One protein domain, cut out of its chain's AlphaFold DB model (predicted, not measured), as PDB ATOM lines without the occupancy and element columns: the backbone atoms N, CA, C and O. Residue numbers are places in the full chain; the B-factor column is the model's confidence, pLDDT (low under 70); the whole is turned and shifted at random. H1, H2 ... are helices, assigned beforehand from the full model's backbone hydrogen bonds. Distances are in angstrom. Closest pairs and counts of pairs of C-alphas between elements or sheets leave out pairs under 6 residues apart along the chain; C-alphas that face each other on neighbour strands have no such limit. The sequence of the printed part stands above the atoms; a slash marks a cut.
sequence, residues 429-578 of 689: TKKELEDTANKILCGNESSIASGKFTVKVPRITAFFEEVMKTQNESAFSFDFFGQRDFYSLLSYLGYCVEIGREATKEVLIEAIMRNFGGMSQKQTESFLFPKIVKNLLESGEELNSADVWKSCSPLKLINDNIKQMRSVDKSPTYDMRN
ATOM      1  N   THR A 429      24.946 -25.434  22.251       83.38
ATOM      2  CA  THR A 429      25.425 -24.688  21.092       83.38
ATOM      3  C   THR A 429      26.950 -24.602  21.109       83.38
ATOM      4  O   THR A 429      27.588 -24.714  22.158       83.38
ATOM      5  N   LYS A 430      27.557 -24.313  19.952       85.81
ATOM      6  CA  LYS A 430      29.006 -24.087  19.843       85.81
ATOM      7  C   LYS A 430      29.538 -23.125  20.908       85.81
ATOM      8  O   LYS A 430      30.543 -23.401  21.551       85.81
ATOM      9  N   LYS A 431      28.836 -22.009  21.105       85.31
ATOM     10  CA  LYS A 431      29.217 -20.978  22.072       85.31
ATOM     11  C   LYS A 431      29.176 -21.511  23.507       85.31
ATOM     12  O   LYS A 431      30.096 -21.263  24.271       85.31
ATOM     13  N   GLU A 432      28.159 -22.295  23.857       82.88
ATOM     14  CA  GLU A 432      28.068 -22.907  25.187       82.88
ATOM     15  C   GLU A 432      29.150 -23.964  25.424       82.88
ATOM     16  O   GLU A 432      29.653 -24.080  26.543       82.88
ATOM     17  N   LEU A 433      29.532 -24.720  24.390       85.44
ATOM     18  CA  LEU A 433      30.670 -25.639  24.462       85.44
ATOM     19  C   LEU A 433      31.980 -24.879  24.694       85.44
ATOM     20  O   LEU A 433      32.765 -25.287  25.550       85.44
ATOM     21  N   GLU A 434      32.191 -23.759  23.999       87.44
ATOM     22  CA  GLU A 434      33.353 -22.885  24.194       87.44
ATOM     23  C   GLU A 434      33.379 -22.281  25.607       87.44
ATOM     24  O   GLU A 434      34.408 -22.339  26.280       87.44
ATOM     25  N   ASP A 435      32.249 -21.774  26.107       83.06
ATOM     26  CA  ASP A 435      32.128 -21.239  27.470       83.06
ATOM     27  C   ASP A 435      32.418 -22.319  28.526       83.06
ATOM     28  O   ASP A 435      33.120 -22.074  29.514       83.06
ATOM     29  N   THR A 436      31.937 -23.543  28.285       82.62
ATOM     30  CA  THR A 436      32.200 -24.702  29.149       82.62
ATOM     31  C   THR A 436      33.672 -25.090  29.140       82.62
ATOM     32  O   THR A 436      34.274 -25.258  30.202       82.62
ATOM     33  N   ALA A 437      34.286 -25.153  27.961       85.06
ATOM     34  CA  ALA A 437      35.708 -25.421  27.806       85.06
ATOM     35  C   ALA A 437      36.576 -24.366  28.501       85.06
ATOM     36  O   ALA A 437      37.497 -24.715  29.240       85.06
ATOM     37  N   ASN A 438      36.248 -23.085  28.335       84.50
ATOM     38  CA  ASN A 438      36.956 -21.988  28.986       84.50
ATOM     39  C   ASN A 438      36.890 -22.098  30.512       84.50
ATOM     40  O   ASN A 438      37.901 -21.883  31.180       84.50
ATOM     41  N   LYS A 439      35.739 -22.473  31.085       79.25
ATOM     42  CA  LYS A 439      35.638 -22.666  32.537       79.25
ATOM     43  C   LYS A 439      36.354 -23.896  33.063       79.25
ATOM     44  O   LYS A 439      36.946 -23.804  34.136       79.25
ATOM     45  N   ILE A 440      36.357 -24.999  32.318       79.06
ATOM     46  CA  ILE A 440      37.129 -26.186  32.699       79.06
ATOM     47  C   ILE A 440      38.632 -25.879  32.679       79.06
ATOM     48  O   ILE A 440      39.333 -26.295  33.589       79.06
ATOM     49  N   LEU A 441      39.130 -25.134  31.688       79.06
ATOM     50  CA  LEU A 441      40.568 -24.875  31.526       79.06
ATOM     51  C   LEU A 441      41.118 -23.751  32.415       79.06
ATOM     52  O   LEU A 441      42.276 -23.811  32.822       79.06
ATOM     53  N   CYS A 442      40.326 -22.709  32.677       69.62
ATOM     54  CA  CYS A 442      40.782 -21.530  33.422       69.62
ATOM     55  C   CYS A 442      40.417 -21.563  34.906       69.62
ATOM     56  O   CYS A 442      40.982 -20.796  35.679       69.62
ATOM     57  N   GLY A 443      39.443 -22.378  35.314       64.12
ATOM     58  CA  GLY A 443      38.955 -22.345  36.686       64.12
ATOM     59  C   GLY A 443      38.515 -20.946  37.150       64.12
ATOM     60  O   GLY A 443      37.852 -20.203  36.410       64.12
ATOM     61  N   ASN A 444      38.895 -20.593  38.384       50.28
ATOM     62  CA  ASN A 444      38.677 -19.265  38.974       50.28
ATOM     63  C   ASN A 444      39.893 -18.318  38.881       50.28
ATOM     64  O   ASN A 444      39.707 -17.114  39.044       50.28
ATOM     65  N   GLU A 445      41.100 -18.811  38.571       54.94
ATOM     66  CA  GLU A 445      42.328 -18.003  38.474       54.94
ATOM     67  C   GLU A 445      43.006 -18.161  37.106       54.94
ATOM     68  O   GLU A 445      43.365 -19.255  36.677       54.94
ATOM     69  N   SER A 446      43.218 -17.044  36.408       55.88
ATOM     70  CA  SER A 446      43.865 -17.029  35.096       55.88
ATOM     71  C   SER A 446      45.391 -17.106  35.222       55.88
ATOM     72  O   SER A 446      46.037 -16.116  35.569       55.88
ATOM     73  N   SER A 447      45.980 -18.250  34.874       62.69
ATOM     74  CA  SER A 447      47.425 -18.400  34.671       62.69
ATOM     75  C   SER A 447      47.830 -18.093  33.215       62.69
ATOM     76  O   SER A 447      47.018 -18.155  32.286       62.69
ATOM     77  N   ILE A 448      49.111 -17.785  32.973       61.38
ATOM     78  CA  ILE A 448      49.641 -17.591  31.604       61.38
ATOM     79  C   ILE A 448      49.478 -18.879  30.775       61.38
ATOM     80  O   ILE A 448      49.161 -18.820  29.585       61.38
ATOM     81  N   ALA A 449      49.651 -20.044  31.411       61.22
ATOM     82  CA  ALA A 449      49.448 -21.346  30.785       61.22
ATOM     83  C   ALA A 449      47.981 -21.555  30.381       61.22
ATOM     84  O   ALA A 449      47.731 -21.896  29.225       61.22
ATOM     85  N   SER A 450      47.015 -21.258  31.265       67.06
ATOM     86  CA  SER A 450      45.588 -21.367  30.924       67.06
ATOM     87  C   SER A 450      45.224 -20.467  29.743       67.06
ATOM     88  O   SER A 450      44.567 -20.936  28.820       67.06
ATOM     89  N   GLY A 451      45.751 -19.235  29.688       68.50
ATOM     90  CA  GLY A 451      45.487 -18.296  28.591       68.50
ATOM     91  C   GLY A 451      45.897 -18.817  27.205       68.50
ATOM     92  O   GLY A 451      45.165 -18.613  26.236       68.50
ATOM     93  N   LYS A 452      47.016 -19.552  27.094       75.69
ATOM     94  CA  LYS A 452      47.442 -20.171  25.821       75.69
ATOM     95  C   LYS A 452      46.479 -21.273  25.358       75.69
ATOM     96  O   LYS A 452      46.244 -21.402  24.157       75.69
ATOM     97  N   PHE A 453      45.912 -22.057  26.279       76.62
ATOM     98  CA  PHE A 453      44.913 -23.079  25.942       76.62
ATOM     99  C   PHE A 453      43.554 -22.462  25.587       76.62
ATOM    100  O   PHE A 453      42.925 -22.921  24.635       76.62
ATOM    101  N   THR A 454      43.136 -21.387  26.268       75.62
ATOM    102  CA  THR A 454      41.881 -20.658  25.989       75.62
ATOM    103  C   THR A 454      41.811 -20.170  24.542       75.62
ATOM    104  O   THR A 454      40.792 -20.330  23.878       75.62
ATOM    105  N   VAL A 455      42.918 -19.651  23.995       82.50
ATOM    106  CA  VAL A 455      42.985 -19.196  22.590       82.50
ATOM    107  C   VAL A 455      42.696 -20.334  21.600       82.50
ATOM    108  O   VAL A 455      42.189 -20.097  20.504       82.50
ATOM    109  N   LYS A 456      42.976 -21.585  21.984       84.75
ATOM    110  CA  LYS A 456      42.751 -22.769  21.146       84.75
ATOM    111  C   LYS A 456      41.367 -23.403  21.336       84.75
ATOM    112  O   LYS A 456      41.004 -24.278  20.552       84.75
ATOM    113  N   VAL A 457      40.560 -22.952  22.299       88.12
ATOM    114  CA  VAL A 457      39.215 -23.496  22.574       88.12
ATOM    115  C   VAL A 457      38.274 -23.463  21.362       88.12
ATOM    116  O   VAL A 457      37.645 -24.494  21.098       88.12
ATOM    117  N   PRO A 458      38.200 -22.384  20.557       91.00
ATOM    118  CA  PRO A 458      37.345 -22.377  19.367       91.00
ATOM    119  C   PRO A 458      37.738 -23.446  18.339       91.00
ATOM    120  O   PRO A 458      36.879 -24.047  17.693       91.00
ATOM    121  N   ARG A 459      39.045 -23.728  18.215       90.25
ATOM    122  CA  ARG A 459      39.587 -24.779  17.339       90.25
ATOM    123  C   ARG A 459      39.256 -26.182  17.855       90.25
ATOM    124  O   ARG A 459      38.837 -27.037  17.079       90.25
ATOM    125  N   ILE A 460      39.385 -26.406  19.165       91.25
ATOM    126  CA  ILE A 460      39.027 -27.678  19.818       91.25
ATOM    127  C   ILE A 460      37.523 -27.951  19.689       91.25
ATOM    128  O   ILE A 460      37.116 -29.071  19.380       91.25
ATOM    129  N   THR A 461      36.696 -26.921  19.864       91.25
ATOM    130  CA  THR A 461      35.239 -27.037  19.721       91.25
ATOM    131  C   THR A 461      34.845 -27.308  18.270       91.25
ATOM    132  O   THR A 461      34.032 -28.192  18.017       91.25
ATOM    133  N   ALA A 462      35.468 -26.629  17.299       92.25
ATOM    134  CA  ALA A 462      35.244 -26.896  15.875       92.25
ATOM    135  C   ALA A 462      35.628 -28.331  15.474       92.25
ATOM    136  O   ALA A 462      34.881 -28.983  14.744       92.25
ATOM    137  N   PHE A 463      36.746 -28.847  16.000       93.75
ATOM    138  CA  PHE A 463      37.135 -30.246  15.822       93.75
ATOM    139  C   PHE A 463      36.048 -31.202  16.334       93.75
ATOM    140  O   PHE A 463      35.645 -32.111  15.609       93.75
ATOM    141  N   PHE A 464      35.548 -30.982  17.552       92.31
ATOM    142  CA  PHE A 464      34.499 -31.818  18.131       92.31
ATOM    143  C   PHE A 464      33.204 -31.771  17.310       92.31
ATOM    144  O   PHE A 464      32.659 -32.823  16.985       92.31
ATOM    145  N   GLU A 465      32.746 -30.586  16.897       90.94
ATOM    146  CA  GLU A 465      31.561 -30.455  16.040       90.94
ATOM    147  C   GLU A 465      31.707 -31.214  14.715       90.94
ATOM    148  O   GLU A 465      30.750 -31.822  14.238       90.94
ATOM    149  N   GLU A 466      32.892 -31.174  14.102       90.38
ATOM    150  CA  GLU A 466      33.157 -31.905  12.865       90.38
ATOM    151  C   GLU A 466      33.160 -33.419  13.091       90.38
ATOM    152  O   GLU A 466      32.587 -34.148  12.278       90.38
ATOM    153  N   VAL A 467      33.732 -33.898  14.202       89.81
ATOM    154  CA  VAL A 467      33.646 -35.312  14.600       89.81
ATOM    155  C   VAL A 467      32.186 -35.726  14.767       89.81
ATOM    156  O   VAL A 467      31.785 -36.703  14.143       89.81
ATOM    157  N   MET A 468      31.382 -34.962  15.514       86.69
ATOM    158  CA  MET A 468      29.961 -35.261  15.736       86.69
ATOM    159  C   MET A 468      29.159 -35.290  14.425       86.69
ATOM    160  O   MET A 468      28.401 -36.222  14.185       86.69
ATOM    161  N   LYS A 469      29.368 -34.322  13.522       85.31
ATOM    162  CA  LYS A 469      28.642 -34.247  12.236       85.31
ATOM    163  C   LYS A 469      28.984 -35.375  11.265       85.31
ATOM    164  O   LYS A 469      28.167 -35.710  10.410       85.31
ATOM    165  N   THR A 470      30.187 -35.934  11.364       84.69
ATOM    166  CA  THR A 470      30.700 -36.942  10.424       84.69
ATOM    167  C   THR A 470      30.808 -38.332  11.045       84.69
ATOM    168  O   THR A 470      31.413 -39.209  10.442       84.69
ATOM    169  N   GLN A 471      30.196 -38.598  12.208       79.25
ATOM    170  CA  GLN A 471      30.243 -39.935  12.827       79.25
ATOM    171  C   GLN A 471      29.697 -41.049  11.924       79.25
ATOM    172  O   GLN A 471      30.179 -42.176  11.985       79.25
ATOM    173  N   ASN A 472      28.790 -40.716  11.002       73.06
ATOM    174  CA  ASN A 472      28.289 -41.634   9.976       73.06
ATOM    175  C   ASN A 472      29.371 -42.129   8.998       73.06
ATOM    176  O   ASN A 472      29.182 -43.146   8.339       73.06
ATOM    177  N   GLU A 473      30.477 -41.395   8.874       75.81
ATOM    178  CA  GLU A 473      31.655 -41.758   8.078       75.81
ATOM    179  C   GLU A 473      32.695 -42.523   8.913       75.81
ATOM    180  O   GLU A 473      33.746 -42.914   8.399       75.81
ATOM    181  N   SER A 474      32.442 -42.704  10.215       70.44
ATOM    182  CA  SER A 474      33.315 -43.476  11.090       70.44
ATOM    183  C   SER A 474      33.228 -44.971  10.775       70.44
ATOM    184  O   SER A 474      32.346 -45.454  10.068       70.44
ATOM    185  N   ALA A 475      34.173 -45.732  11.319       71.88
ATOM    186  CA  ALA A 475      34.209 -47.176  11.139       71.88
ATOM    187  C   ALA A 475      33.119 -47.940  11.910       71.88
ATOM    188  O   ALA A 475      32.994 -49.155  11.741       71.88
ATOM    189  N   PHE A 476      32.379 -47.262  12.786       77.81
ATOM    190  CA  PHE A 476      31.384 -47.877  13.650       77.81
ATOM    191  C   PHE A 476      29.984 -47.703  13.061       77.81
ATOM    192  O   PHE A 476      29.664 -46.689  12.452       77.81
ATOM    193  N   SER A 477      29.126 -48.706  13.256       69.56
ATOM    194  CA  SER A 477      27.721 -48.653  12.827       69.56
ATOM    195  C   SER A 477      26.825 -47.839  13.771       69.56
ATOM    196  O   SER A 477      25.617 -47.787  13.555       69.56
ATOM    197  N   PHE A 478      27.409 -47.281  14.828       73.38
ATOM    198  CA  PHE A 478      26.774 -46.531  15.902       73.38
ATOM    199  C   PHE A 478      27.635 -45.310  16.236       73.38
ATOM    200  O   PHE A 478      28.837 -45.303  15.954       73.38
ATOM    201  N   ASP A 479      27.031 -44.312  16.868       75.50
ATOM    202  CA  ASP A 479      27.695 -43.108  17.345       75.50
ATOM    203  C   ASP A 479      28.635 -43.480  18.487       75.50
ATOM    204  O   ASP A 479      28.234 -43.832  19.600       75.50
ATOM    205  N   PHE A 480      29.920 -43.489  18.159       82.94
ATOM    206  CA  PHE A 480      30.972 -43.959  19.044       82.94
ATOM    207  C   PHE A 480      31.477 -42.847  19.970       82.94
ATOM    208  O   PHE A 480      31.905 -43.131  21.088       82.94
ATOM    209  N   PHE A 481      31.429 -41.591  19.516       87.12
ATOM    210  CA  PHE A 481      31.894 -40.433  20.276       87.12
ATOM    211  C   PHE A 481      30.716 -39.604  20.790       87.12
ATOM    212  O   PHE A 481      29.680 -39.501  20.141       87.12
ATOM    213  N   GLY A 482      30.882 -38.958  21.939       84.81
ATOM    214  CA  GLY A 482      29.873 -38.065  22.501       84.81
ATOM    215  C   GLY A 482      30.471 -36.932  23.324       84.81
ATOM    216  O   GLY A 482      31.687 -36.766  23.437       84.81
ATOM    217  N   GLN A 483      29.602 -36.150  23.963       80.75
ATOM    218  CA  GLN A 483      30.015 -34.982  24.754       80.75
ATOM    219  C   GLN A 483      30.960 -35.351  25.914       80.75
ATOM    220  O   GLN A 483      31.836 -34.577  26.290       80.75
ATOM    221  N   ARG A 484      30.871 -36.577  26.446       79.75
ATOM    222  CA  ARG A 484      31.792 -37.078  27.483       79.75
ATOM    223  C   ARG A 484      33.237 -37.203  27.002       79.75
ATOM    224  O   ARG A 484      34.146 -37.006  27.811       79.75
ATOM    225  N   ASP A 485      33.463 -37.518  25.727       87.69
ATOM    226  CA  ASP A 485      34.810 -37.540  25.144       87.69
ATOM    227  C   ASP A 485      35.383 -36.127  25.073       87.69
ATOM    228  O   ASP A 485      36.540 -35.910  25.436       87.69
ATOM    229  N   PHE A 486      34.543 -35.153  24.713       88.75
ATOM    230  CA  PHE A 486      34.896 -33.737  24.721       88.75
ATOM    231  C   PHE A 486      35.223 -33.224  26.129       88.75
ATOM    232  O   PHE A 486      36.280 -32.628  26.328       88.75
ATOM    233  N   TYR A 487      34.402 -33.510  27.142       84.62
ATOM    234  CA  TYR A 487      34.723 -33.097  28.514       84.62
ATOM    235  C   TYR A 487      35.975 -33.782  29.052       84.62
ATOM    236  O   TYR A 487      36.778 -33.137  29.714       84.62
ATOM    237  N   SER A 488      36.201 -35.051  28.712       84.56
ATOM    238  CA  SER A 488      37.411 -35.767  29.137       84.56
ATOM    239  C   SER A 488      38.672 -35.238  28.455       84.56
ATOM    240  O   SER A 488      39.731 -35.169  29.082       84.56
ATOM    241  N   LEU A 489      38.557 -34.805  27.194       90.75
ATOM    242  CA  LEU A 489      39.600 -34.060  26.494       90.75
ATOM    243  C   LEU A 489      39.947 -32.780  27.258       90.75
ATOM    244  O   LEU A 489      41.117 -32.541  27.551       90.75
ATOM    245  N   LEU A 490      38.938 -31.994  27.629       87.81
ATOM    246  CA  LEU A 490      39.124 -30.746  28.367       87.81
ATOM    247  C   LEU A 490      39.688 -30.974  29.769       87.81
ATOM    248  O   LEU A 490      40.605 -30.263  30.164       87.81
ATOM    249  N   SER A 491      39.218 -31.989  30.497       84.38
ATOM    250  CA  SER A 491      39.774 -32.362  31.801       84.38
ATOM    251  C   SER A 491      41.242 -32.763  31.687       84.38
ATOM    252  O   SER A 491      42.043 -32.416  32.552       84.38
ATOM    253  N   TYR A 492      41.630 -33.468  30.618       86.81
ATOM    254  CA  TYR A 492      43.032 -33.816  30.403       86.81
ATOM    255  C   TYR A 492      43.893 -32.585  30.104       86.81
ATOM    256  O   TYR A 492      44.984 -32.444  30.653       86.81
ATOM    257  N   LEU A 493      43.396 -31.668  29.275       88.31
ATOM    258  CA  LEU A 493      44.076 -30.403  29.009       88.31
ATOM    259  C   LEU A 493      44.169 -29.527  30.271       88.31
ATOM    260  O   LEU A 493      45.216 -28.934  30.510       88.31
ATOM    261  N   GLY A 494      43.131 -29.505  31.112       83.88
ATOM    262  CA  GLY A 494      43.142 -28.831  32.414       83.88
ATOM    263  C   GLY A 494      44.205 -29.405  33.351       83.88
ATOM    264  O   GLY A 494      44.983 -28.656  33.934       83.88
ATOM    265  N   TYR A 495      44.340 -30.732  33.395       82.75
ATOM    266  CA  TYR A 495      45.450 -31.379  34.098       82.75
ATOM    267  C   TYR A 495      46.819 -30.963  33.535       82.75
ATOM    268  O   TYR A 495      47.724 -30.657  34.303       82.75
ATOM    269  N   CYS A 496      46.978 -30.904  32.206       85.38
ATOM    270  CA  CYS A 496      48.212 -30.423  31.576       85.38
ATOM    271  C   CYS A 496      48.561 -28.984  31.996       85.38
ATOM    272  O   CYS A 496      49.738 -28.693  32.202       85.38
ATOM    273  N   VAL A 497      47.559 -28.112  32.156       82.94
ATOM    274  CA  VAL A 497      47.740 -26.749  32.679       82.94
ATOM    275  C   VAL A 497      48.234 -26.773  34.127       82.94
ATOM    276  O   VAL A 497      49.189 -26.063  34.435       82.94
ATOM    277  N   GLU A 498      47.644 -27.601  34.996       79.62
ATOM    278  CA  GLU A 498      48.053 -27.713  36.408       79.62
ATOM    279  C   GLU A 498      49.513 -28.143  36.567       79.62
ATOM    280  O   GLU A 498      50.239 -27.579  37.381       79.62
ATOM    281  N   ILE A 499      49.968 -29.106  35.761       80.38
ATOM    282  CA  ILE A 499      51.365 -29.572  35.789       80.38
ATOM    283  C   ILE A 499      52.321 -28.674  34.981       80.38
ATOM    284  O   ILE A 499      53.488 -29.024  34.802       80.38
ATOM    285  N   GLY A 500      51.840 -27.540  34.458       78.69
ATOM    286  CA  GLY A 500      52.652 -26.547  33.754       78.69
ATOM    287  C   GLY A 500      53.095 -26.938  32.338       78.69
ATOM    288  O   GLY A 500      54.063 -26.369  31.832       78.69
ATOM    289  N   ARG A 501      52.423 -27.891  31.671       83.38
ATOM    290  CA  ARG A 501      52.697 -28.201  30.254       83.38
ATOM    291  C   ARG A 501      52.215 -27.056  29.364       83.38
ATOM    292  O   ARG A 501      51.129 -26.512  29.544       83.38
ATOM    293  N   GLU A 502      53.009 -26.721  28.351       82.62
ATOM    294  CA  GLU A 502      52.617 -25.724  27.357       82.62
ATOM    295  C   GLU A 502      51.578 -26.267  26.365       82.62
ATOM    296  O   GLU A 502      51.536 -27.461  26.069       82.62
ATOM    297  N   ALA A 503      50.763 -25.369  25.800       82.62
ATOM    298  CA  ALA A 503      49.743 -25.677  24.795       82.62
ATOM    299  C   ALA A 503      50.336 -25.964  23.403       82.62
ATOM    300  O   ALA A 503      49.980 -25.315  22.415       82.62
ATOM    301  N   THR A 504      51.267 -26.910  23.310       86.44
ATOM    302  CA  THR A 504      51.907 -27.309  22.051       86.44
ATOM    303  C   THR A 504      50.987 -28.188  21.202       86.44
ATOM    304  O   THR A 504      49.978 -28.715  21.683       86.44
ATOM    305  N   LYS A 505      51.308 -28.345  19.911       85.94
ATOM    306  CA  LYS A 505      50.541 -29.224  19.014       85.94
ATOM    307  C   LYS A 505      50.591 -30.681  19.478       85.94
ATOM    308  O   LYS A 505      49.585 -31.378  19.408       85.94
ATOM    309  N   GLU A 506      51.721 -31.112  20.034       87.69
ATOM    310  CA  GLU A 506      51.928 -32.472  20.525       87.69
ATOM    311  C   GLU A 506      50.982 -32.787  21.687       87.69
ATOM    312  O   GLU A 506      50.376 -33.852  21.703       87.69
ATOM    313  N   VAL A 507      50.789 -31.841  22.617       89.44
ATOM    314  CA  VAL A 507      49.860 -32.003  23.749       89.44
ATOM    315  C   VAL A 507      48.414 -32.127  23.269       89.44
ATOM    316  O   VAL A 507      47.665 -32.946  23.795       89.44
ATOM    317  N   LEU A 508      48.015 -31.348  22.261       89.19
ATOM    318  CA  LEU A 508      46.663 -31.416  21.696       89.19
ATOM    319  C   LEU A 508      46.416 -32.740  20.970       89.19
ATOM    320  O   LEU A 508      45.365 -33.351  21.153       89.19
ATOM    321  N   ILE A 509      47.393 -33.205  20.186       90.75
ATOM    322  CA  ILE A 509      47.324 -34.503  19.504       90.75
ATOM    323  C   ILE A 509      47.244 -35.627  20.538       90.75
ATOM    324  O   ILE A 509      46.368 -36.480  20.442       90.75
ATOM    325  N   GLU A 510      48.096 -35.603  21.563       91.56
ATOM    326  CA  GLU A 510      48.093 -36.580  22.656       91.56
ATOM    327  C   GLU A 510      46.735 -36.616  23.378       91.56
ATOM    328  O   GLU A 510      46.175 -37.687  23.618       91.56
ATOM    329  N   ALA A 511      46.161 -35.442  23.657       91.19
ATOM    330  CA  ALA A 511      44.858 -35.301  24.293       91.19
ATOM    331  C   ALA A 511      43.726 -35.917  23.453       91.19
ATOM    332  O   ALA A 511      42.853 -36.605  23.994       91.19
ATOM    333  N   ILE A 512      43.758 -35.711  22.135       92.94
ATOM    334  CA  ILE A 512      42.773 -36.259  21.198       92.94
ATOM    335  C   ILE A 512      42.951 -37.760  21.037       92.94
ATOM    336  O   ILE A 512      41.977 -38.489  21.170       92.94
ATOM    337  N   MET A 513      44.176 -38.240  20.832       92.25
ATOM    338  CA  MET A 513      44.460 -39.671  20.695       92.25
ATOM    339  C   MET A 513      44.053 -40.460  21.943       92.25
ATOM    340  O   MET A 513      43.653 -41.620  21.845       92.25
ATOM    341  N   ARG A 514      44.104 -39.825  23.119       90.56
ATOM    342  CA  ARG A 514      43.654 -40.417  24.380       90.56
ATOM    343  C   ARG A 514      42.132 -40.486  24.522       90.56
ATOM    344  O   ARG A 514      41.639 -41.459  25.085       90.56
ATOM    345  N   ASN A 515      41.399 -39.467  24.069       91.00
ATOM    346  CA  ASN A 515      39.958 -39.340  24.330       91.00
ATOM    347  C   ASN A 515      39.061 -39.721  23.146       91.00
ATOM    348  O   ASN A 515      37.952 -40.182  23.375       91.00
ATOM    349  N   PHE A 516      39.553 -39.588  21.914       91.00
ATOM    350  CA  PHE A 516      38.885 -39.969  20.665       91.00
ATOM    351  C   PHE A 516      39.536 -41.224  20.038       91.00
ATOM    352  O   PHE A 516      39.673 -41.345  18.819       91.00
ATOM    353  N   GLY A 517      39.997 -42.145  20.893       86.44
ATOM    354  CA  GLY A 517      40.614 -43.419  20.507       86.44
ATOM    355  C   GLY A 517      39.596 -44.533  20.228       86.44
ATOM    356  O   GLY A 517      38.412 -44.280  20.066       86.44
ATOM    357  N   GLY A 518      40.055 -45.789  20.176       86.31
ATOM    358  CA  GLY A 518      39.194 -46.978  20.017       86.31
ATOM    359  C   GLY A 518      39.066 -47.516  18.585       86.31
ATOM    360  O   GLY A 518      38.611 -48.640  18.395       86.31
ATOM    361  N   MET A 519      39.526 -46.754  17.593       87.94
ATOM    362  CA  MET A 519      39.629 -47.167  16.188       87.94
ATOM    363  C   MET A 519      40.949 -47.906  15.905       87.94
ATOM    364  O   MET A 519      41.932 -47.749  16.631       87.94
ATOM    365  N   SER A 520      40.994 -48.692  14.824       87.94
ATOM    366  CA  SER A 520      42.259 -49.243  14.313       87.94
ATOM    367  C   SER A 520      43.146 -48.139  13.731       87.94
ATOM    368  O   SER A 520      42.651 -47.096  13.310       87.94
ATOM    369  N   GLN A 521      44.453 -48.395  13.618       89.31
ATOM    370  CA  GLN A 521      45.417 -47.427  13.083       89.31
ATOM    371  C   GLN A 521      44.974 -46.809  11.745       89.31
ATOM    372  O   GLN A 521      44.947 -45.589  11.607       89.31
ATOM    373  N   LYS A 522      44.558 -47.646  10.785       88.62
ATOM    374  CA  LYS A 522      44.108 -47.183   9.461       88.62
ATOM    375  C   LYS A 522      42.866 -46.297   9.548       88.62
ATOM    376  O   LYS A 522      42.767 -45.313   8.826       88.62
ATOM    377  N   GLN A 523      41.932 -46.644  10.431       88.75
ATOM    378  CA  GLN A 523      40.693 -45.891  10.631       88.75
ATOM    379  C   GLN A 523      40.966 -44.548  11.310       88.75
ATOM    380  O   GLN A 523      40.414 -43.531  10.900       88.75
ATOM    381  N   THR A 524      41.851 -44.512  12.308       89.50
ATOM    382  CA  THR A 524      42.282 -43.263  12.946       89.50
ATOM    383  C   THR A 524      42.955 -42.333  11.939       89.50
ATOM    384  O   THR A 524      42.628 -41.148  11.889       89.50
ATOM    385  N   GLU A 525      43.840 -42.869  11.098       91.12
ATOM    386  CA  GLU A 525      44.523 -42.108  10.047       91.12
ATOM    387  C   GLU A 525      43.549 -41.572   8.987       91.12
ATOM    388  O   GLU A 525      43.681 -40.428   8.566       91.12
ATOM    389  N   SER A 526      42.540 -42.348   8.578       89.44
ATOM    390  CA  SER A 526      41.570 -41.896   7.571       89.44
ATOM    391  C   SER A 526      40.511 -40.944   8.126       89.44
ATOM    392  O   SER A 526      40.033 -40.071   7.407       89.44
ATOM    393  N   PHE A 527      40.106 -41.116   9.387       89.25
ATOM    394  CA  PHE A 527      38.969 -40.399   9.966       89.25
ATOM    395  C   PHE A 527      39.386 -39.212  10.837       89.25
ATOM    396  O   PHE A 527      38.816 -38.126  10.707       89.25
ATOM    397  N   LEU A 528      40.349 -39.411  11.741       90.25
ATOM    398  CA  LEU A 528      40.692 -38.454  12.794       90.25
ATOM    399  C   LEU A 528      41.766 -37.465  12.335       90.25
ATOM    400  O   LEU A 528      41.637 -36.265  12.570       90.25
ATOM    401  N   PHE A 529      42.807 -37.945  11.646       91.69
ATOM    402  CA  PHE A 529      43.946 -37.107  11.250       91.69
ATOM    403  C   PHE A 529      43.558 -35.943  10.325       91.69
ATOM    404  O   PHE A 529      43.979 -34.823  10.621       91.69
ATOM    405  N   PRO A 530      42.701 -36.112   9.293       90.44
ATOM    406  CA  PRO A 530      42.268 -34.987   8.463       90.44
ATOM    407  C   PRO A 530      41.561 -33.895   9.275       90.44
ATOM    408  O   PRO A 530      41.755 -32.705   9.027       90.44
ATOM    409  N   LYS A 531      40.788 -34.290  10.294       91.19
ATOM    410  CA  LYS A 531      40.071 -33.366  11.184       91.19
ATOM    411  C   LYS A 531      41.018 -32.636  12.132       91.19
ATOM    412  O   LYS A 531      40.813 -31.449  12.383       91.19
ATOM    413  N   ILE A 532      42.052 -33.319  12.633       90.06
ATOM    414  CA  ILE A 532      43.117 -32.705  13.441       90.06
ATOM    415  C   ILE A 532      43.850 -31.652  12.609       90.06
ATOM    416  O   ILE A 532      43.975 -30.511  13.048       90.06
ATOM    417  N   VAL A 533      44.280 -32.013  11.396       89.31
ATOM    418  CA  VAL A 533      45.010 -31.109  10.496       89.31
ATOM    419  C   VAL A 533      44.177 -29.875  10.175       89.31
ATOM    420  O   VAL A 533      44.653 -28.755  10.308       89.31
ATOM    421  N   LYS A 534      42.908 -30.070   9.814       89.00
ATOM    422  CA  LYS A 534      42.013 -28.979   9.433       89.00
ATOM    423  C   LYS A 534      41.717 -28.000  10.571       89.00
ATOM    424  O   LYS A 534      41.624 -26.802  10.319       89.00
ATOM    425  N   ASN A 535      41.503 -28.496  11.792       87.56
ATOM    426  CA  ASN A 535      40.967 -27.666  12.874       87.56
ATOM    427  C   ASN A 535      42.018 -27.189  13.878       87.56
ATOM    428  O   ASN A 535      41.805 -26.153  14.501       87.56
ATOM    429  N   LEU A 536      43.117 -27.922  14.079       84.25
ATOM    430  CA  LEU A 536      44.024 -27.693  15.214       84.25
ATOM    431  C   LEU A 536      45.415 -27.223  14.808       84.25
ATOM    432  O   LEU A 536      46.005 -26.433  15.550       84.25
ATOM    433  N   LEU A 537      45.914 -27.687  13.662       83.06
ATOM    434  CA  LEU A 537      47.222 -27.306  13.141       83.06
ATOM    435  C   LEU A 537      47.191 -25.909  12.511       83.06
ATOM    436  O   LEU A 537      46.169 -25.451  11.997       83.06
ATOM    437  N   GLU A 538      48.318 -25.208  12.588       79.06
ATOM    438  CA  GLU A 538      48.508 -23.917  11.923       79.06
ATOM    439  C   GLU A 538      48.917 -24.091  10.454       79.06
ATOM    440  O   GLU A 538      49.394 -25.147  10.036       79.06
ATOM    441  N   SER A 539      48.721 -23.048   9.642       71.31
ATOM    442  CA  SER A 539      49.071 -23.068   8.219       71.31
ATOM    443  C   SER A 539      50.553 -23.410   8.020       71.31
ATOM    444  O   SER A 539      51.422 -22.620   8.378       71.31
ATOM    445  N   GLY A 540      50.829 -24.569   7.414       66.12
ATOM    446  CA  GLY A 540      52.186 -25.070   7.159       66.12
ATOM    447  C   GLY A 540      52.678 -26.133   8.147       66.12
ATOM    448  O   GLY A 540      53.767 -26.668   7.956       66.12
ATOM    449  N   GLU A 541      51.900 -26.476   9.175       76.44
ATOM    450  CA  GLU A 541      52.195 -27.625  10.029       76.44
ATOM    451  C   GLU A 541      51.699 -28.929   9.391       76.44
ATOM    452  O   GLU A 541      50.533 -29.058   9.017       76.44
ATOM    453  N   GLU A 542      52.580 -29.925   9.314       75.50
ATOM    454  CA  GLU A 542      52.245 -31.262   8.826       75.50
ATOM    455  C   GLU A 542      52.116 -32.267   9.975       75.50
ATOM    456  O   GLU A 542      52.814 -32.191  10.992       75.50
ATOM    457  N   LEU A 543      51.218 -33.239   9.794       82.06
ATOM    458  CA  LEU A 543      51.025 -34.352  10.714       82.06
ATOM    459  C   LEU A 543      51.734 -35.596  10.165       82.06
ATOM    460  O   LEU A 543      51.239 -36.242   9.244       82.06
ATOM    461  N   ASN A 544      52.875 -35.960  10.750       85.81
ATOM    462  CA  ASN A 544      53.554 -37.206  10.406       85.81
ATOM    463  C   ASN A 544      52.988 -38.375  11.227       85.81
ATOM    464  O   ASN A 544      53.224 -38.468  12.434       85.81
ATOM    465  N   SER A 545      52.294 -39.303  10.564       86.44
ATOM    466  CA  SER A 545      51.710 -40.486  11.207       86.44
ATOM    467  C   SER A 545      52.728 -41.294  12.015       86.44
ATOM    468  O   SER A 545      52.419 -41.731  13.122       86.44
ATOM    469  N   ALA A 546      53.955 -41.475  11.514       87.25
ATOM    470  CA  ALA A 546      54.971 -42.275  12.200       87.25
ATOM    471  C   ALA A 546      55.390 -41.647  13.539       87.25
ATOM    472  O   ALA A 546      55.524 -42.351  14.543       87.25
ATOM    473  N   ASP A 547      55.532 -40.322  13.576       86.06
ATOM    474  CA  ASP A 547      55.895 -39.585  14.789       86.06
ATOM    475  C   ASP A 547      54.746 -39.580  15.804       86.06
ATOM    476  O   ASP A 547      54.971 -39.748  17.008       86.06
ATOM    477  N   VAL A 548      53.499 -39.474  15.328       88.12
ATOM    478  CA  VAL A 548      52.304 -39.578  16.178       88.12
ATOM    479  C   VAL A 548      52.222 -40.960  16.824       88.12
ATOM    480  O   VAL A 548      52.108 -41.048  18.042       88.12
ATOM    481  N   TRP A 549      52.358 -42.053  16.072       89.81
ATOM    482  CA  TRP A 549      52.274 -43.404  16.648       89.81
ATOM    483  C   TRP A 549      53.456 -43.760  17.551       89.81
ATOM    484  O   TRP A 549      53.294 -44.511  18.516       89.81
ATOM    485  N   LYS A 550      54.637 -43.189  17.289       89.25
ATOM    486  CA  LYS A 550      55.805 -43.323  18.167       89.25
ATOM    487  C   LYS A 550      55.606 -42.583  19.492       89.25
ATOM    488  O   LYS A 550      55.992 -43.092  20.544       89.25
ATOM    489  N   SER A 551      55.015 -41.389  19.452       85.94
ATOM    490  CA  SER A 551      54.800 -40.544  20.634       85.94
ATOM    491  C   SER A 551      53.542 -40.907  21.429       85.94
ATOM    492  O   SER A 551      53.563 -40.794  22.656       85.94
ATOM    493  N   CYS A 552      52.491 -41.381  20.760       88.69
ATOM    494  CA  CYS A 552      51.148 -41.623  21.290       88.69
ATOM    495  C   CYS A 552      50.708 -43.083  21.074       88.69
ATOM    496  O   CYS A 552      49.590 -43.349  20.633       88.69
ATOM    497  N   SER A 553      51.586 -44.051  21.360       90.44
ATOM    498  CA  SER A 553      51.221 -45.466  21.244       90.44
ATOM    499  C   SER A 553      50.104 -45.835  22.240       90.44
ATOM    500  O   SER A 553      50.111 -45.336  23.371       90.44
ATOM    501  N   PRO A 554      49.161 -46.736  21.891       88.31
ATOM    502  CA  PRO A 554      48.054 -47.092  22.783       88.31
ATOM    503  C   PRO A 554      48.509 -47.572  24.166       88.31
ATOM    504  O   PRO A 554      47.954 -47.157  25.178       88.31
ATOM    505  N   LEU A 555      49.570 -48.388  24.227       88.56
ATOM    506  CA  LEU A 555      50.140 -48.868  25.491       88.56
ATOM    507  C   LEU A 555      50.683 -47.725  26.353       88.56
ATOM    508  O   LEU A 555      50.489 -47.732  27.567       88.56
ATOM    509  N   LYS A 556      51.329 -46.730  25.733       90.25
ATOM    510  CA  LYS A 556      51.808 -45.546  26.445       90.25
ATOM    511  C   LYS A 556      50.635 -44.731  26.988       90.25
ATOM    512  O   LYS A 556      50.624 -44.437  28.175       90.25
ATOM    513  N   LEU A 557      49.618 -44.456  26.168       90.44
ATOM    514  CA  LEU A 557      48.433 -43.701  26.597       90.44
ATOM    515  C   LEU A 557      47.674 -44.402  27.738       90.44
ATOM    516  O   LEU A 557      47.217 -43.743  28.670       90.44
ATOM    517  N   ILE A 558      47.571 -45.736  27.702       89.12
ATOM    518  CA  ILE A 558      46.985 -46.543  28.786       89.12
ATOM    519  C   ILE A 558      47.813 -46.406  30.068       89.12
ATOM    520  O   ILE A 558      47.254 -46.154  31.136       89.12
ATOM    521  N   ASN A 559      49.136 -46.550  29.966       89.12
ATOM    522  CA  ASN A 559      50.046 -46.423  31.102       89.12
ATOM    523  C   ASN A 559      49.976 -45.026  31.730       89.12
ATOM    524  O   ASN A 559      49.848 -44.898  32.946       89.12
ATOM    525  N   ASP A 560      50.004 -43.984  30.901       87.38
ATOM    526  CA  ASP A 560      49.934 -42.592  31.339       87.38
ATOM    527  C   ASP A 560      48.583 -42.301  32.011       87.38
ATOM    528  O   ASP A 560      48.540 -41.639  33.048       87.38
ATOM    529  N   ASN A 561      47.488 -42.884  31.506       87.31
ATOM    530  CA  ASN A 561      46.175 -42.777  32.136       87.31
ATOM    531  C   ASN A 561      46.138 -43.437  33.525       87.31
ATOM    532  O   ASN A 561      45.743 -42.799  34.502       87.31
ATOM    533  N   ILE A 562      46.636 -44.672  33.653       83.19
ATOM    534  CA  ILE A 562      46.696 -45.387  34.939       83.19
ATOM    535  C   ILE A 562      47.594 -44.651  35.943       83.19
ATOM    536  O   ILE A 562      47.217 -44.495  37.106       83.19
ATOM    537  N   LYS A 563      48.764 -44.167  35.509       83.31
ATOM    538  CA  LYS A 563      49.684 -43.391  36.354       83.31
ATOM    539  C   LYS A 563      49.041 -42.102  36.847       83.31
ATOM    540  O   LYS A 563      49.093 -41.822  38.040       83.31
ATOM    541  N   GLN A 564      48.381 -41.360  35.960       79.12
ATOM    542  CA  GLN A 564      47.676 -40.138  36.332       79.12
ATOM    543  C   GLN A 564      46.535 -40.417  37.321       79.12
ATOM    544  O   GLN A 564      46.344 -39.655  38.267       79.12
ATOM    545  N   MET A 565      45.792 -41.516  37.152       73.94
ATOM    546  CA  MET A 565      44.741 -41.904  38.100       73.94
ATOM    547  C   MET A 565      45.284 -42.226  39.501       73.94
ATOM    548  O   MET A 565      44.548 -42.045  40.468       73.94
ATOM    549  N   ARG A 566      46.541 -42.680  39.606       73.81
ATOM    550  CA  ARG A 566      47.211 -43.068  40.859       73.81
ATOM    551  C   ARG A 566      48.058 -41.959  41.499       73.81
ATOM    552  O   ARG A 566      48.592 -42.181  42.580       73.81
ATOM    553  N   SER A 567      48.218 -40.808  40.843       69.69
ATOM    554  CA  SER A 567      49.036 -39.708  41.370       69.69
ATOM    555  C   SER A 567      48.486 -39.197  42.708       69.69
ATOM    556  O   SER A 567      47.277 -39.015  42.847       69.69
ATOM    557  N   VAL A 568      49.377 -38.977  43.681       56.19
ATOM    558  CA  VAL A 568      49.038 -38.544  45.050       56.19
ATOM    559  C   VAL A 568      48.781 -37.032  45.113       56.19
ATOM    560  O   VAL A 568      47.911 -36.599  45.861       56.19
ATOM    561  N   ASP A 569      49.437 -36.243  44.256       52.78
ATOM    562  CA  ASP A 569      49.311 -34.773  44.175       52.78
ATOM    563  C   ASP A 569      48.073 -34.311  43.382       52.78
ATOM    564  O   ASP A 569      48.053 -33.253  42.753       52.78
ATOM    565  N   LYS A 570      47.032 -35.146  43.331       55.47
ATOM    566  CA  LYS A 570      45.902 -34.941  42.431       55.47
ATOM    567  C   LYS A 570      44.974 -33.846  42.954       55.47
ATOM    568  O   LYS A 570      44.316 -34.012  43.980       55.47
ATOM    569  N   SER A 571      44.832 -32.774  42.179       53.03
ATOM    570  CA  SER A 571      43.680 -31.880  42.275       53.03
ATOM    571  C   SER A 571      42.401 -32.696  42.022       53.03
ATOM    572  O   SER A 571      42.308 -33.382  40.997       53.03
ATOM    573  N   PRO A 572      41.390 -32.658  42.910       55.62
ATOM    574  CA  PRO A 572      40.131 -33.393  42.728       55.62
ATOM    575  C   PRO A 572      39.330 -32.935  41.493       55.62
ATOM    576  O   PRO A 572      38.292 -33.511  41.182       55.62
ATOM    577  N   THR A 573      39.812 -31.906  40.799       57.84
ATOM    578  CA  THR A 573      39.139 -31.196  39.714       57.84
ATOM    579  C   THR A 573      39.165 -31.946  38.380       57.84
ATOM    580  O   THR A 573      38.192 -31.886  37.630       57.84
ATOM    581  N   TYR A 574      40.242 -32.679  38.073       70.25
ATOM    582  CA  TYR A 574      40.447 -33.304  36.757       70.25
ATOM    583  C   TYR A 574      40.558 -34.832  36.860       70.25
ATOM    584  O   TYR A 574      41.628 -35.430  36.695       70.25
ATOM    585  N   ASP A 575      39.434 -35.490  37.155       66.81
ATOM    586  CA  ASP A 575      39.341 -36.953  37.138       66.81
ATOM    587  C   ASP A 575      39.338 -37.501  35.695       66.81
ATOM    588  O   ASP A 575      38.748 -36.929  34.781       66.81
ATOM    589  N   MET A 576      40.040 -38.620  35.488       75.19
ATOM    590  CA  MET A 576      40.187 -39.282  34.186       75.19
ATOM    591  C   MET A 576      39.274 -40.499  34.114       75.19
ATOM    592  O   MET A 576      39.199 -41.260  35.081       75.19
ATOM    593  N   ARG A 577      38.649 -40.725  32.953       79.06
ATOM    594  CA  ARG A 577      37.744 -41.859  32.724       79.06
ATOM    595  C   ARG A 577      38.438 -43.214  32.858       79.06
ATOM    596  O   ARG A 577      39.619 -43.372  32.545       79.06
ATOM    597  N   ASN A 578      37.637 -44.207  33.246       84.06
ATOM    598  CA  ASN A 578      38.012 -45.615  33.205       84.06
ATOM    599  C   ASN A 578      38.350 -46.039  31.765       84.06
ATOM    600  O   ASN A 578      37.844 -45.472  30.797       84.06
TER     601      ASN A 578
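What this domain is: This is residues 429 to 578 of the 689 residues of an uncharacterized protein of Reticulomyxa filosa (UniProt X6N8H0). The helical hairpin of H4 and H5 lies in the middle of a rounded body, with H1 and H2 packed on H4 from one side and H8 and H9 loosely near H5 on another. H3 packs on H1 and H7, and H6 lies far from the middle, after H5. The printed part has 150 residues with nine named helices, H1 to H9 in chain order, and no named strand: the class is all helix. It is compact, with a radius of gyration of the C-alphas of 14.9 A, and spans 40 by 34 by 33 A.

How they stand to each other: H1, residues 430 to 442, forms a hairpin with H2, residues 448 to 454; the closest C-alphas, of Cys 442 and Ser 450, are 5.4 A apart. H3, residues 457 to 469, touches H1 at a steep tilt of 48 degrees, C-alphas 434 and 457 being closest at 6.1 A. H4, residues 483 to 498, touches H1 at C-alphas 441 and 494, 4.8 A, and H2 at 449 and 497, 6.0 A. H5, residues 505 to 515, forms a hairpin with H4, closest at C-alphas 485 and 515, 5.5 A. H6, residues 521 to 527, touches no helix. H7, residues 529 to 535, touches H3 at C-alphas 463 and 535, 5.5 A. H8, residues 545 to 551, and H9, residues 554 to 566, are each close to H5 but not clearly touching. In each helix every O i to N i+4 pair is within hydrogen-bond range.

Where its parts are: H1 begins at C-alpha 430, (29.006, -24.087, 19.843), and H9 ends at C-alpha 566, (47.211, -43.068, 40.859). H4 measures 22.7 A, H9 18.5 A, H3 18.3 A and H1 18.2 A.

The domain as a whole: The printed part has no cut. The link from H3 to H4 is long. Confidence is under 70 at residues 442 to 451, 477, 540, 567 to 573 and 575.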